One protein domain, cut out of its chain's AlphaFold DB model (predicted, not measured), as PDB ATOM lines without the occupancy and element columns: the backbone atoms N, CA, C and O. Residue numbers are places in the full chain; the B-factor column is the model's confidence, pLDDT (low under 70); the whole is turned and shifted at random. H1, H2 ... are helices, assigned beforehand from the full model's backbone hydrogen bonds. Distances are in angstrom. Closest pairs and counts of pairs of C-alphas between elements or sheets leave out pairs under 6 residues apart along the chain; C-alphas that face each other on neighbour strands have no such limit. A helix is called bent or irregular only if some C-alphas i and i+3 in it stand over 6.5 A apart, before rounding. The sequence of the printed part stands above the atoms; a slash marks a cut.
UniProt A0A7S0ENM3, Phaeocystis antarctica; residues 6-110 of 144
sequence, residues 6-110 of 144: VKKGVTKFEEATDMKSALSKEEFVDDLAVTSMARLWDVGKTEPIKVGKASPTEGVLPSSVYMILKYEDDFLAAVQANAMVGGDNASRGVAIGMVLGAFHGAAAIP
ATOM      1  N   VAL A   6      -7.752 -15.794  19.049       91.12
ATOM      2  CA  VAL A   6      -6.499 -16.236  18.418       91.12
ATOM      3  C   VAL A   6      -6.750 -17.444  17.516       91.12
ATOM      4  O   VAL A   6      -6.372 -17.424  16.351       91.12
ATOM      5  N   LYS A   7      -7.481 -18.456  18.010       92.38
ATOM      6  CA  LYS A   7      -7.824 -19.648  17.220       92.38
ATOM      7  C   LYS A   7      -8.595 -19.289  15.948       92.38
ATOM      8  O   LYS A   7      -8.336 -19.879  14.912       92.38
ATOM      9  N   LYS A   8      -9.512 -18.318  16.009       91.88
ATOM     10  CA  LYS A   8     -10.231 -17.853  14.811       91.88
ATOM     11  C   LYS A   8      -9.282 -17.279  13.758       91.88
ATOM     12  O   LYS A   8      -9.427 -17.625  12.595       91.88
ATOM     13  N   GLY A   9      -8.330 -16.441  14.175       93.56
ATOM     14  CA  GLY A   9      -7.317 -15.874  13.280       93.56
ATOM     15  C   GLY A   9      -6.450 -16.950  12.629       93.56
ATOM     16  O   GLY A   9      -6.301 -16.954  11.413       93.56
ATOM     17  N   VAL A  10      -5.965 -17.911  13.426       96.06
ATOM     18  CA  VAL A  10      -5.158 -19.046  12.938       96.06
ATOM     19  C   VAL A  10      -5.944 -19.895  11.939       96.06
ATOM     20  O   VAL A  10      -5.492 -20.090  10.819       96.06
ATOM     21  N   THR A  11      -7.155 -20.334  12.294       95.50
ATOM     22  CA  THR A  11      -7.991 -21.145  11.395       95.50
ATOM     23  C   THR A  11      -8.324 -20.406  10.103       95.50
ATOM     24  O   THR A  11      -8.376 -21.018   9.040       95.50
ATOM     25  N   LYS A  12      -8.535 -19.087  10.163       95.00
ATOM     26  CA  LYS A  12      -8.800 -18.304   8.957       95.00
ATOM     27  C   LYS A  12      -7.563 -18.168   8.069       95.00
ATOM     28  O   LYS A  12      -7.698 -18.177   6.852       95.00
ATOM     29  N   PHE A  13      -6.377 -18.064   8.664       97.25
ATOM     30  CA  PHE A  13      -5.112 -18.082   7.932       97.25
ATOM     31  C   PHE A  13      -4.907 -19.425   7.216       97.25
ATOM     32  O   PHE A  13      -4.636 -19.434   6.017       97.25
ATOM     33  N   GLU A  14      -5.123 -20.544   7.914       97.25
ATOM     34  CA  GLU A  14      -5.057 -21.892   7.330       97.25
ATOM     35  C   GLU A  14      -6.040 -22.034   6.156       97.25
ATOM     36  O   GLU A  14      -5.679 -22.518   5.088       97.25
ATOM     37  N   GLU A  15      -7.274 -21.545   6.313       96.12
ATOM     38  CA  GLU A  15      -8.279 -21.559   5.248       96.12
ATOM     39  C   GLU A  15      -7.867 -20.698   4.043       96.12
ATOM     40  O   GLU A  15      -7.998 -21.137   2.904       96.12
ATOM     41  N   ALA A  16      -7.365 -19.481   4.266       95.31
ATOM     42  CA  ALA A  16      -7.000 -18.556   3.191       95.31
ATOM     43  C   ALA A  16      -5.744 -18.977   2.413       95.31
ATOM     44  O   ALA A  16      -5.539 -18.506   1.296       95.31
ATOM     45  N   THR A  17      -4.905 -19.837   2.993       95.19
ATOM     46  CA  THR A  17      -3.661 -20.326   2.375       95.19
ATOM     47  C   THR A  17      -3.779 -21.745   1.816       95.19
ATOM     48  O   THR A  17      -2.957 -22.153   0.995       95.19
ATOM     49  N   ASP A  18      -4.824 -22.495   2.174       95.50
ATOM     50  CA  ASP A  18      -5.113 -23.794   1.566       95.50
ATOM     51  C   ASP A  18      -5.648 -23.631   0.134       95.50
ATOM     52  O   ASP A  18      -6.791 -23.227  -0.076       95.50
ATOM     53  N   MET A  19      -4.858 -24.037  -0.867       93.81
ATOM     54  CA  MET A  19      -5.230 -24.022  -2.295       93.81
ATOM     55  C   MET A  19      -6.529 -24.784  -2.618       93.81
ATOM     56  O   MET A  19      -7.122 -24.600  -3.688       93.81
ATOM     57  N   LYS A  20      -6.973 -25.686  -1.735       94.38
ATOM     58  CA  LYS A  20      -8.226 -26.430  -1.909       94.38
ATOM     59  C   LYS A  20      -9.446 -25.647  -1.434       94.38
ATOM     60  O   LYS A  20     -10.545 -25.943  -1.913       94.38
ATOM     61  N   SER A  21      -9.276 -24.674  -0.542       94.44
ATOM     62  CA  SER A  21     -10.381 -23.884  -0.008       94.44
ATOM     63  C   SER A  21     -11.020 -23.008  -1.094       94.44
ATOM     64  O   SER A  21     -10.437 -22.748  -2.148       94.44
ATOM     65  N   ALA A  22     -12.270 -22.598  -0.871       93.00
ATOM     66  CA  ALA A  22     -12.915 -21.611  -1.736       93.00
ATOM     67  C   ALA A  22     -12.299 -20.221  -1.519       93.00
ATOM     68  O   ALA A  22     -12.019 -19.519  -2.482       93.00
ATOM     69  N   LEU A  23     -12.019 -19.877  -0.256       90.25
ATOM     70  CA  LEU A  23     -11.508 -18.572   0.154       90.25
ATOM     71  C   LEU A  23     -10.161 -18.222  -0.497       90.25
ATOM     72  O   LEU A  23      -9.966 -17.079  -0.891       90.25
ATOM     73  N   SER A  24      -9.247 -19.185  -0.647       92.62
ATOM     74  CA  SER A  24      -7.919 -18.948  -1.239       92.62
ATOM     75  C   SER A  24      -7.945 -18.603  -2.731       92.62
ATOM     76  O   SER A  24      -6.946 -18.135  -3.271       92.62
ATOM     77  N   LYS A  25      -9.076 -18.835  -3.406       93.94
ATOM     78  CA  LYS A  25      -9.258 -18.583  -4.844       93.94
ATOM     79  C   LYS A  25      -9.907 -17.233  -5.132       93.94
ATOM     80  O   LYS A  25     -10.049 -16.869  -6.295       93.94
ATOM     81  N   GLU A  26     -10.326 -16.523  -4.091       93.00
ATOM     82  CA  GLU A  26     -10.981 -15.227  -4.204       93.00
ATOM     83  C   GLU A  26      -9.955 -14.118  -4.467       93.00
ATOM     84  O   GLU A  26      -8.890 -14.082  -3.851       93.00
ATOM     85  N   GLU A  27     -10.302 -13.169  -5.340       91.69
ATOM     86  CA  GLU A  27      -9.460 -12.001  -5.650       91.69
ATOM     87  C   GLU A  27      -9.200 -11.143  -4.398       91.69
ATOM     88  O   GLU A  27      -8.076 -10.714  -4.148       91.69
ATOM     89  N   PHE A  28     -10.230 -10.967  -3.564       91.75
ATOM     90  CA  PHE A  28     -10.199 -10.177  -2.327       91.75
ATOM     91  C   PHE A  28     -10.201 -11.075  -1.083       91.75
ATOM     92  O   PHE A  28     -11.006 -10.914  -0.159       91.75
ATOM     93  N   VAL A  29      -9.315 -12.074  -1.075       94.06
ATOM     94  CA  VAL A  29      -9.201 -13.073   0.000       94.06
ATOM     95  C   VAL A  29      -9.056 -12.444   1.396       94.06
ATOM     96  O   VAL A  29      -9.655 -12.937   2.352       94.06
ATOM     97  N   ASP A  30      -8.316 -11.341   1.531       94.06
ATOM     98  CA  ASP A  30      -8.083 -10.681   2.821       94.06
ATOM     99  C   ASP A  30      -9.324  -9.961   3.343       94.06
ATOM    100  O   ASP A  30      -9.680 -10.111   4.517       94.06
ATOM    101  N   ASP A  31     -10.019  -9.232   2.476       91.12
ATOM    102  CA  ASP A  31     -11.272  -8.555   2.794       91.12
ATOM    103  C   ASP A  31     -12.327  -9.559   3.260       91.12
ATOM    104  O   ASP A  31     -12.979  -9.360   4.290       91.12
ATOM    105  N   LEU A  32     -12.457 -10.681   2.547       89.31
ATOM    106  CA  LEU A  32     -13.389 -11.756   2.886       89.31
ATOM    107  C   LEU A  32     -13.002 -12.460   4.189       89.31
ATOM    108  O   LEU A  32     -13.866 -12.706   5.041       89.31
ATOM    109  N   ALA A  33     -11.714 -12.742   4.390       91.00
ATOM    110  CA  ALA A  33     -11.215 -13.344   5.617       91.00
ATOM    111  C   ALA A  33     -11.546 -12.473   6.834       91.00
ATOM    112  O   ALA A  33     -12.210 -12.937   7.768       91.00
ATOM    113  N   VAL A  34     -11.161 -11.198   6.795       89.56
ATOM    114  CA  VAL A  34     -11.386 -10.234   7.879       89.56
ATOM    115  C   VAL A  34     -12.876  -9.998   8.117       89.56
ATOM    116  O   VAL A  34     -13.329 -10.029   9.265       89.56
ATOM    117  N   THR A  35     -13.668  -9.853   7.054       85.62
ATOM    118  CA  THR A  35     -15.119  -9.634   7.159       85.62
ATOM    119  C   THR A  35     -15.833 -10.845   7.756       85.62
ATOM    120  O   THR A  35     -16.710 -10.680   8.602       85.62
ATOM    121  N   SER A  36     -15.434 -12.067   7.389       85.38
ATOM    122  CA  SER A  36     -16.018 -13.304   7.932       85.38
ATOM    123  C   SER A  36     -15.685 -13.539   9.412       85.38
ATOM    124  O   SER A  36     -16.431 -14.221  10.118       85.38
ATOM    125  N   MET A  37     -14.576 -12.973   9.900       86.56
ATOM    126  CA  MET A  37     -14.192 -13.020  11.315       86.56
ATOM    127  C   MET A  37     -14.835 -11.907  12.144       86.56
ATOM    128  O   MET A  37     -14.965 -12.049  13.366       86.56
ATOM    129  N   ALA A  38     -15.240 -10.810  11.506       74.88
ATOM    130  CA  ALA A  38     -15.974  -9.750  12.164       74.88
ATOM    131  C   ALA A  38     -17.426 -10.192  12.403       74.88
ATOM    132  O   ALA A  38     -18.111 -10.693  11.516       74.88
ATOM    133  N   ARG A  39     -17.944  -9.954  13.611       60.56
ATOM    134  CA  ARG A  39     -19.345 -10.220  13.995       60.56
ATOM    135  C   ARG A  39     -20.378  -9.342  13.269       60.56
ATOM    136  O   ARG A  39     -21.503  -9.202  13.731       60.56
ATOM    137  N   LEU A  40     -20.031  -8.751  12.128       51.66
ATOM    138  CA  LEU A  40     -20.915  -7.866  11.369       51.66
ATOM    139  C   LEU A  40     -22.199  -8.566  10.891       51.66
ATOM    140  O   LEU A  40     -23.218  -7.901  10.742       51.66
ATOM    141  N   TRP A  41     -22.193  -9.897  10.762       45.75
ATOM    142  CA  TRP A  41     -23.399 -10.682  10.463       45.75
ATOM    143  C   TRP A  41     -24.428 -10.746  11.608       45.75
ATOM    144  O   TRP A  41     -25.604 -10.980  11.334       45.75
ATOM    145  N   ASP A  42     -24.032 -10.487  12.859       44.62
ATOM    146  CA  ASP A  42     -24.940 -10.490  14.021       44.62
ATOM    147  C   ASP A  42     -25.470  -9.083  14.370       44.62
ATOM    148  O   ASP A  42     -26.466  -8.952  15.081       44.62
ATOM    149  N   VAL A  43     -24.831  -8.017  13.870       49.91
ATOM    150  CA  VAL A  43     -25.084  -6.622  14.298       49.91
ATOM    151  C   VAL A  43     -26.099  -5.887  13.396       49.91
ATOM    152  O   VAL A  43     -26.473  -4.756  13.684       49.91
ATOM    153  N   GLY A  44     -26.602  -6.511  12.321       44.94
ATOM    154  CA  GLY A  44     -27.206  -5.764  11.207       44.94
ATOM    155  C   GLY A  44     -28.536  -6.242  10.618       44.94
ATOM    156  O   GLY A  44     -28.819  -5.875   9.484       44.94
ATOM    157  N   LYS A  45     -29.380  -7.013  11.323       47.16
ATOM    158  CA  LYS A  45     -30.790  -7.185  10.889       47.16
ATOM    159  C   LYS A  45     -31.717  -6.040  11.319       47.16
ATOM    160  O   LYS A  45     -32.880  -6.049  10.929       47.16
ATOM    161  N   THR A  46     -31.241  -5.071  12.106       50.09
ATOM    162  CA  THR A  46     -32.119  -4.041  12.692       50.09
ATOM    163  C   THR A  46     -31.653  -2.593  12.544       50.09
ATOM    164  O   THR A  46     -32.493  -1.716  12.700       50.09
ATOM    165  N   GLU A  47     -30.396  -2.297  12.184       45.97
ATOM    166  CA  GLU A  47     -29.979  -0.917  11.871       45.97
ATOM    167  C   GLU A  47     -29.013  -0.839  10.672       45.97
ATOM    168  O   GLU A  47     -28.087  -1.649  10.580       45.97
ATOM    169  N   PRO A  48     -29.181   0.146   9.762       46.59
ATOM    170  CA  PRO A  48     -28.205   0.440   8.717       46.59
ATOM    171  C   PRO A  48     -26.854   0.805   9.336       46.59
ATOM    172  O   PRO A  48     -26.795   1.611  10.268       46.59
ATOM    173  N   ILE A  49     -25.765   0.257   8.790       51.50
ATOM    174  CA  ILE A  49     -24.399   0.615   9.184       51.50
ATOM    175  C   ILE A  49     -24.231   2.128   8.995       51.50
ATOM    176  O   ILE A  49     -24.144   2.628   7.874       51.50
ATOM    177  N   LYS A  50     -24.209   2.876  10.103       37.34
ATOM    178  CA  LYS A  50     -23.909   4.308  10.086       37.34
ATOM    179  C   LYS A  50     -22.427   4.469   9.767       37.34
ATOM    180  O   LYS A  50     -21.571   4.176  10.600       37.34
ATOM    181  N   VAL A  51     -22.134   4.930   8.554       37.81
ATOM    182  CA  VAL A  51     -20.798   5.379   8.149       37.81
ATOM    183  C   VAL A  51     -20.241   6.375   9.175       37.81
ATOM    184  O   VAL A  51     -20.944   7.287   9.610       37.81
ATOM    185  N   GLY A  52     -18.984   6.185   9.585       40.62
ATOM    186  CA  GLY A  52     -18.257   7.140  10.433       40.62
ATOM    187  C   GLY A  52     -18.065   6.779  11.913       40.62
ATOM    188  O   GLY A  52     -17.613   7.633  12.671       40.62
ATOM    189  N   LYS A  53     -18.348   5.550  12.363       41.72
ATOM    190  CA  LYS A  53     -17.916   5.067  13.691       41.72
ATOM    191  C   LYS A  53     -17.106   3.786  13.531       41.72
ATOM    192  O   LYS A  53     -17.456   2.955  12.700       41.72
ATOM    193  N   ALA A  54     -16.007   3.679  14.280       49.25
ATOM    194  CA  ALA A  54     -15.073   2.555  14.262       49.25
ATOM    195  C   ALA A  54     -15.792   1.202  14.119       49.25
ATOM    196  O   ALA A  54     -16.801   0.949  14.782       49.25
ATOM    197  N   SER A  55     -15.283   0.346  13.231       52.50
ATOM    198  CA  SER A  55     -15.789  -1.013  13.039       52.50
ATOM    199  C   SER A  55     -15.748  -1.789  14.366       52.50
ATOM    200  O   SER A  55     -14.889  -1.504  15.200       52.50
ATOM    201  N   PRO A  56     -16.630  -2.778  14.596       57.88
ATOM    202  CA  PRO A  56     -16.639  -3.538  15.845       57.88
ATOM    203  C   PRO A  56     -15.247  -4.105  16.184       57.88
ATOM    204  O   PRO A  56     -14.695  -4.907  15.428       57.88
ATOM    205  N   THR A  57     -14.696  -3.736  17.347       65.06
ATOM    206  CA  THR A  57     -13.362  -4.171  17.814       65.06
ATOM    207  C   THR A  57     -13.251  -5.695  17.960       65.06
ATOM    208  O   THR A  57     -12.155  -6.252  17.961       65.06
ATOM    209  N   GLU A  58     -14.383  -6.405  18.027       66.12
ATOM    210  CA  GLU A  58     -14.451  -7.867  18.148       66.12
ATOM    211  C   GLU A  58     -13.723  -8.627  17.021       66.12
ATOM    212  O   GLU A  58     -13.352  -9.784  17.232       66.12
ATOM    213  N   GLY A  59     -13.489  -7.995  15.862       78.88
ATOM    214  CA  GLY A  59     -12.711  -8.557  14.752       78.88
ATOM    215  C   GLY A  59     -11.224  -8.183  14.740       78.88
ATOM    216  O   GLY A  59     -10.470  -8.763  13.962       78.88
ATOM    217  N   VAL A  60     -10.766  -7.252  15.585       88.56
ATOM    218  CA  VAL A  60      -9.396  -6.702  15.519       88.56
ATOM    219  C   VAL A  60      -8.354  -7.759  15.859       88.56
ATOM    220  O   VAL A  60      -7.438  -7.983  15.073       88.56
ATOM    221  N   LEU A  61      -8.503  -8.447  16.995       91.06
ATOM    222  CA  LEU A  61      -7.551  -9.475  17.419       91.06
ATOM    223  C   LEU A  61      -7.420 -10.639  16.414       91.06
ATOM    224  O   LEU A  61      -6.296 -10.891  15.984       91.06
ATOM    225  N   PRO A  62      -8.501 -11.336  15.995       93.19
ATOM    226  CA  PRO A  62      -8.367 -12.443  15.046       93.19
ATOM    227  C   PRO A  62      -7.802 -11.981  13.695       93.19
ATOM    228  O   PRO A  62      -6.962 -12.668  13.122       93.19
ATOM    229  N   SER A  63      -8.190 -10.792  13.223       93.94
ATOM    230  CA  SER A  63      -7.689 -10.234  11.961       93.94
ATOM    231  C   SER A  63      -6.223  -9.812  12.039       93.94
ATOM    232  O   SER A  63      -5.498  -9.950  11.062       93.94
ATOM    233  N   SER A  64      -5.763  -9.330  13.198       96.00
ATOM    234  CA  SER A  64      -4.343  -9.018  13.406       96.00
ATOM    235  C   SER A  64      -3.504 -10.290  13.345       96.00
ATOM    236  O   SER A  64      -2.501 -10.318  12.646       96.00
ATOM    237  N   VAL A  65      -3.948 -11.360  14.019       96.62
ATOM    238  CA  VAL A  65      -3.287 -12.677  13.974       96.62
ATOM    239  C   VAL A  65      -3.247 -13.220  12.546       96.62
ATOM    240  O   VAL A  65      -2.196 -13.663  12.101       96.62
ATOM    241  N   TYR A  66      -4.360 -13.139  11.816       97.12
ATOM    242  CA  TYR A  66      -4.428 -13.532  10.408       97.12
ATOM    243  C   TYR A  66      -3.388 -12.801   9.545       97.12
ATOM    244  O   TYR A  66      -2.633 -13.448   8.825       97.12
ATOM    245  N   MET A  67      -3.317 -11.469   9.650       97.88
ATOM    246  CA  MET A  67      -2.375 -10.655   8.872       97.88
ATOM    247  C   MET A  67      -0.920 -10.958   9.232       97.88
ATOM    248  O   MET A  67      -0.091 -11.074   8.338       97.88
ATOM    249  N   ILE A  68      -0.623 -11.116  10.527       98.12
ATOM    250  CA  ILE A  68       0.720 -11.464  11.008       98.12
ATOM    251  C   ILE A  68       1.176 -12.792  10.406       98.12
ATOM    252  O   ILE A  68       2.291 -12.859   9.917       98.12
ATOM    253  N   LEU A  69       0.329 -13.826  10.431       98.19
ATOM    254  CA  LEU A  69       0.690 -15.156   9.930       98.19
ATOM    255  C   LEU A  69       0.774 -15.199   8.403       98.19
ATOM    256  O   LEU A  69       1.672 -15.819   7.848       98.19
ATOM    257  N   LYS A  70      -0.156 -14.539   7.706       98.06
ATOM    258  CA  LYS A  70      -0.192 -14.561   6.239       98.06
ATOM    259  C   LYS A  70       0.988 -13.829   5.601       98.06
ATOM    260  O   LYS A  70       1.443 -14.233   4.536       98.06
ATOM    261  N   TYR A  71       1.449 -12.762   6.241       97.88
ATOM    262  CA  TYR A  71       2.512 -11.895   5.744       97.88
ATOM    263  C   TYR A  71       3.736 -11.925   6.668       97.88
ATOM    264  O   TYR A  71       4.426 -10.917   6.811       97.88
ATOM    265  N   GLU A  72       3.990 -13.059   7.330       97.12
ATOM    266  CA  GLU A  72       5.022 -13.152   8.368       97.12
ATOM    267  C   GLU A  72       6.414 -12.774   7.862       97.12
ATOM    268  O   GLU A  72       7.166 -12.150   8.600       97.12
ATOM    269  N   ASP A  73       6.712 -13.057   6.594       95.62
ATOM    270  CA  ASP A  73       8.007 -12.802   5.958       95.62
ATOM    271  C   ASP A  73       8.120 -11.420   5.290       95.62
ATOM    272  O   ASP A  73       9.204 -11.037   4.850       95.62
ATOM    273  N   ASP A  74       7.029 -10.650   5.207       95.69
ATOM    274  CA  ASP A  74       7.006  -9.362   4.506       95.69
ATOM    275  C   ASP A  74       6.235  -8.302   5.303       95.69
ATOM    276  O   ASP A  74       5.014  -8.142   5.200       95.69
ATOM    277  N   PHE A  75       6.989  -7.521   6.084       95.62
ATOM    278  CA  PHE A  75       6.447  -6.416   6.871       95.62
ATOM    279  C   PHE A  75       5.690  -5.401   6.004       95.62
ATOM    280  O   PHE A  75       4.639  -4.907   6.422       95.62
ATOM    281  N   LEU A  76       6.219  -5.057   4.824       95.56
ATOM    282  CA  LEU A  76       5.619  -4.035   3.967       95.56
ATOM    283  C   LEU A  76       4.290  -4.536   3.399       95.56
ATOM    284  O   LEU A  76       3.288  -3.819   3.483       95.56
ATOM    285  N   ALA A  77       4.258  -5.771   2.899       97.00
ATOM    286  CA  ALA A  77       3.026  -6.390   2.426       97.00
ATOM    287  C   ALA A  77       1.987  -6.495   3.551       97.00
ATOM    288  O   ALA A  77       0.824  -6.159   3.332       97.00
ATOM    289  N   ALA A  78       2.397  -6.845   4.776       97.19
ATOM    290  CA  ALA A  78       1.497  -6.921   5.927       97.19
ATOM    291  C   ALA A  78       0.813  -5.577   6.235       97.19
ATOM    292  O   ALA A  78      -0.407  -5.517   6.431       97.19
ATOM    293  N   VAL A  79       1.580  -4.478   6.284       95.75
ATOM    294  CA  VAL A  79       1.015  -3.151   6.580       95.75
ATOM    295  C   VAL A  79       0.167  -2.618   5.426       95.75
ATOM    296  O   VAL A  79      -0.864  -1.990   5.684       95.75
ATOM    297  N   GLN A  80       0.544  -2.907   4.176       96.38
ATOM    298  CA  GLN A  80      -0.237  -2.545   2.993       96.38
ATOM    299  C   GLN A  80      -1.564  -3.307   2.950       96.38
ATOM    300  O   GLN A  80      -2.616  -2.673   2.880       96.38
ATOM    301  N   ALA A  81      -1.543  -4.635   3.083       96.62
ATOM    302  CA  ALA A  81      -2.749  -5.461   3.116       96.62
ATOM    303  C   ALA A  81      -3.694  -5.027   4.248       96.62
ATOM    304  O   ALA A  81      -4.891  -4.827   4.033       96.62
ATOM    305  N   ASN A  82      -3.159  -4.768   5.446       95.88
ATOM    306  CA  ASN A  82      -3.955  -4.258   6.560       95.88
ATOM    307  C   ASN A  82      -4.621  -2.905   6.260       95.88
ATOM    308  O   ASN A  82      -5.768  -2.691   6.669       95.88
ATOM    309  N   ALA A  83      -3.907  -1.997   5.588       94.44
ATOM    310  CA  ALA A  83      -4.440  -0.698   5.198       94.44
ATOM    311  C   ALA A  83      -5.561  -0.843   4.158       94.44
ATOM    312  O   ALA A  83      -6.608  -0.212   4.328       94.44
ATOM    313  N   MET A  84      -5.367  -1.708   3.153       92.88
ATOM    314  CA  MET A  84      -6.299  -1.926   2.039       92.88
ATOM    315  C   MET A  84      -7.630  -2.553   2.466       92.88
ATOM    316  O   MET A  84      -8.667  -2.120   1.977       92.88
ATOM    317  N   VAL A  85      -7.630  -3.469   3.443       89.62
ATOM    318  CA  VAL A  85      -8.867  -4.085   3.979       89.62
ATOM    319  C   VAL A  85      -9.794  -3.071   4.681       89.62
ATOM    320  O   VAL A  85     -10.981  -3.320   4.892       89.62
ATOM    321  N   GLY A  86      -9.278  -1.904   5.083       85.50
ATOM    322  CA  GLY A  86     -10.081  -0.849   5.704       85.50
ATOM    323  C   GLY A  86     -10.666  -1.221   7.078       85.50
ATOM    324  O   GLY A  86     -10.105  -2.017   7.839       85.50
ATOM    325  N   GLY A  87     -11.783  -0.594   7.453       83.56
ATOM    326  CA  GLY A  87     -12.366  -0.721   8.796       83.56
ATOM    327  C   GLY A  87     -11.441  -0.181   9.898       83.56
ATOM    328  O   GLY A  87     -10.769   0.829   9.707       83.56
ATOM    329  N   ASP A  88     -11.374  -0.854  11.050       85.81
ATOM    330  CA  ASP A  88     -10.455  -0.502  12.150       85.81
ATOM    331  C   ASP A  88      -9.013  -0.988  11.878       85.81
ATOM    332  O   ASP A  88      -8.463  -1.847  12.577       85.81
ATOM    333  N   ASN A  89      -8.416  -0.490  10.790       89.88
ATOM    334  CA  ASN A  89      -7.053  -0.835  10.377       89.88
ATOM    335  C   ASN A  89      -5.982  -0.251  11.311       89.88
ATOM    336  O   ASN A  89      -4.914  -0.849  11.439       89.88
ATOM    337  N   ALA A  90      -6.275   0.854  12.000       91.19
ATOM    338  CA  ALA A  90      -5.367   1.498  12.939       91.19
ATOM    339  C   ALA A  90      -5.101   0.591  14.146       91.19
ATOM    340  O   ALA A  90      -3.943   0.331  14.474       91.19
ATOM    341  N   SER A  91      -6.154   0.031  14.754       91.12
ATOM    342  CA  SER A  91      -6.003  -0.879  15.895       91.12
ATOM    343  C   SER A  91      -5.280  -2.170  15.506       91.12
ATOM    344  O   SER A  91      -4.402  -2.628  16.238       91.12
ATOM    345  N   ARG A  92      -5.590  -2.736  14.329       93.31
ATOM    346  CA  ARG A  92      -4.857  -3.901  13.802       93.31
ATOM    347  C   ARG A  92      -3.395  -3.566  13.519       93.31
ATOM    348  O   ARG A  92      -2.512  -4.344  13.865       93.31
ATOM    349  N   GLY A  93      -3.138  -2.388  12.952       94.94
ATOM    350  CA  GLY A  93      -1.804  -1.907  12.605       94.94
ATOM    351  C   GLY A  93      -0.866  -1.833  13.806       94.94
ATOM    352  O   GLY A  93       0.304  -2.178  13.675       94.94
ATOM    353  N   VAL A  94      -1.378  -1.480  14.993       94.88
ATOM    354  CA  VAL A  94      -0.589  -1.510  16.238       94.88
ATOM    355  C   VAL A  94      -0.111  -2.929  16.555       94.88
ATOM    356  O   VAL A  94       1.073  -3.126  16.813       94.88
ATOM    357  N   ALA A  95      -1.002  -3.923  16.519       95.00
ATOM    358  CA  ALA A  95      -0.645  -5.310  16.816       95.00
ATOM    359  C   ALA A  95       0.280  -5.912  15.744       95.00
ATOM    360  O   ALA A  95       1.291  -6.524  16.083       95.00
ATOM    361  N   ILE A  96      -0.032  -5.691  14.464       96.81
ATOM    362  CA  ILE A  96       0.762  -6.167  13.321       96.81
ATOM    363  C   ILE A  96       2.172  -5.571  13.370       96.81
ATOM    364  O   ILE A  96       3.154  -6.308  13.350       96.81
ATOM    365  N   GLY A  97       2.278  -4.244  13.503       95.50
ATOM    366  CA  GLY A  97       3.559  -3.544  13.548       95.50
ATOM    367  C   GLY A  97       4.400  -3.920  14.767       95.50
ATOM    368  O   GLY A  97       5.613  -4.057  14.648       95.50
ATOM    369  N   MET A  98       3.771  -4.143  15.925       94.38
ATOM    370  CA  MET A  98       4.471  -4.582  17.134       94.38
ATOM    371  C   MET A  98       5.072  -5.979  16.970       94.38
ATOM    372  O   MET A  98       6.238  -6.174  17.299       94.38
ATOM    373  N   VAL A  99       4.299  -6.942  16.457       96.19
ATOM    374  CA  VAL A  99       4.763  -8.330  16.318       96.19
ATOM    375  C   VAL A  99       5.785  -8.457  15.194       96.19
ATOM    376  O   VAL A  99       6.889  -8.932  15.442       96.19
ATOM    377  N   LEU A 100       5.471  -7.980  13.988       95.94
ATOM    378  CA  LEU A 100       6.385  -8.097  12.847       95.94
ATOM    379  C   LEU A 100       7.613  -7.192  12.996       95.94
ATOM    380  O   LEU A 100       8.708  -7.574  12.598       95.94
ATOM    381  N   GLY A 101       7.467  -6.019  13.621       93.44
ATOM    382  CA  GLY A 101       8.598  -5.145  13.938       93.44
ATOM    383  C   GLY A 101       9.523  -5.732  15.006       93.44
ATOM    384  O   GLY A 101      10.731  -5.516  14.944       93.44
ATOM    385  N   ALA A 102       8.993  -6.504  15.961       91.94
ATOM    386  CA  ALA A 102       9.813  -7.256  16.910       91.94
ATOM    387  C   ALA A 102      10.470  -8.486  16.262       91.94
ATOM    388  O   ALA A 102      11.613  -8.796  16.583       91.94
ATOM    389  N   PHE A 103       9.766  -9.163  15.351       94.38
ATOM    390  CA  PHE A 103      10.250 -10.358  14.656       94.38
ATOM    391  C   PHE A 103      11.385 -10.043  13.668       94.38
ATOM    392  O   PHE A 103      12.424 -10.697  13.705       94.38
ATOM    393  N   HIS A 104      11.229  -8.998  12.851       91.69
ATOM    394  CA  HIS A 104      12.220  -8.589  11.842       91.69
ATOM    395  C   HIS A 104      13.202  -7.511  12.319       91.69
ATOM    396  O   HIS A 104      14.223  -7.254  11.682       91.69
ATOM    397  N   GLY A 105      12.890  -6.848  13.433       88.50
ATOM    398  CA  GLY A 105      13.596  -5.665  13.911       88.50
ATOM    399  C   GLY A 105      13.137  -4.370  13.228       88.50
ATOM    400  O   GLY A 105      12.653  -4.352  12.096       88.50
ATOM    401  N   ALA A 106      13.347  -3.234  13.903       85.50
ATOM    402  CA  ALA A 106      12.940  -1.915  13.400       85.50
ATOM    403  C   ALA A 106      13.587  -1.552  12.048       85.50
ATOM    404  O   ALA A 106      13.011  -0.788  11.274       85.50
ATOM    405  N   ALA A 107      14.758  -2.132  11.749       85.75
ATOM    406  CA  ALA A 107      15.477  -1.947  10.493       85.75
ATOM    407  C   ALA A 107      14.713  -2.477   9.262       85.75
ATOM    408  O   ALA A 107      14.948  -1.978   8.163       85.75
ATOM    409  N   ALA A 108      13.777  -3.415   9.440       87.19
ATOM    410  CA  ALA A 108      12.966  -3.969   8.355       87.19
ATOM    411  C   ALA A 108      11.845  -3.029   7.878       87.19
ATOM    412  O   ALA A 108      11.306  -3.212   6.791       87.19
ATOM    413  N   ILE A 109      11.501  -1.997   8.659       92.31
ATOM    414  CA  ILE A 109      10.488  -1.006   8.272       92.31
ATOM    415  C   ILE A 109      11.069  -0.131   7.149       92.31
ATOM    416  O   ILE A 109      12.073   0.531   7.401       92.31
ATOM    417  N   PRO A 110      10.478  -0.053   5.944       92.00
ATOM    418  CA  PRO A 110      11.032   0.751   4.852       92.00
ATOM    419  C   PRO A 110      11.199   2.231   5.207       92.00
ATOM    420  O   PRO A 110      10.316   2.826   5.826       92.00
TER     421      PRO A 110
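Overview. This is residues 6 to 110 of the 144 residues of a protein of Phaeocystis antarctica (UniProt A0A7S0ENM3). Helix H3 is the middle of this model: H4 and H5 join it in an up-and-down bundle, each running against the one before, and the hairpin of H1 and H2 packs on H3 too. A long loop, residues 38 to 56, reaches out at one end. The printed part has 105 residues with five named helices, H1 to H5, and no named strand: all helix, compact, radius of gyration of the C-alphas 14.1 A, spans 47 by 35 by 24 A.

Arrangement. Start at H1, residues 6 to 17; it touches the hub H3, residues 57 to 70, closest at the C-alphas of Gly 9 and Pro 62, 4.0 A. With residues 59 to 63 alone H3 touches H2, residues 29 to 37, closest at C-alphas 63 and 34, 5.5 A. With residues 67 to 70 alone it touches H4, residues 75 to 84, closest at C-alphas 67 and 78, 6.1 A. H4 and H5, residues 89 to 104, touch as a hairpin, closest at C-alphas 83 and 89, 5.8 A. Every O i to N i+4 pair is within hydrogen-bond range in H1, H2 and H4, 8 of 10 in H3 and 11 of 12 in H5.

Along the chain. Find C-alpha 6 at (-6.499, -16.236, 18.418), where H1 begins; H5, 20.8 A long, ends at C-alpha 104, (12.220, -8.589, 11.842). H3 is irregular: C-alphas 58 and 61 are 7.1 A apart.

Size, cuts and confidence. The printed part has no cut; the links H1 to H2 and H2 to H3 are long, and pLDDT is under 70 at residues 39 to 58.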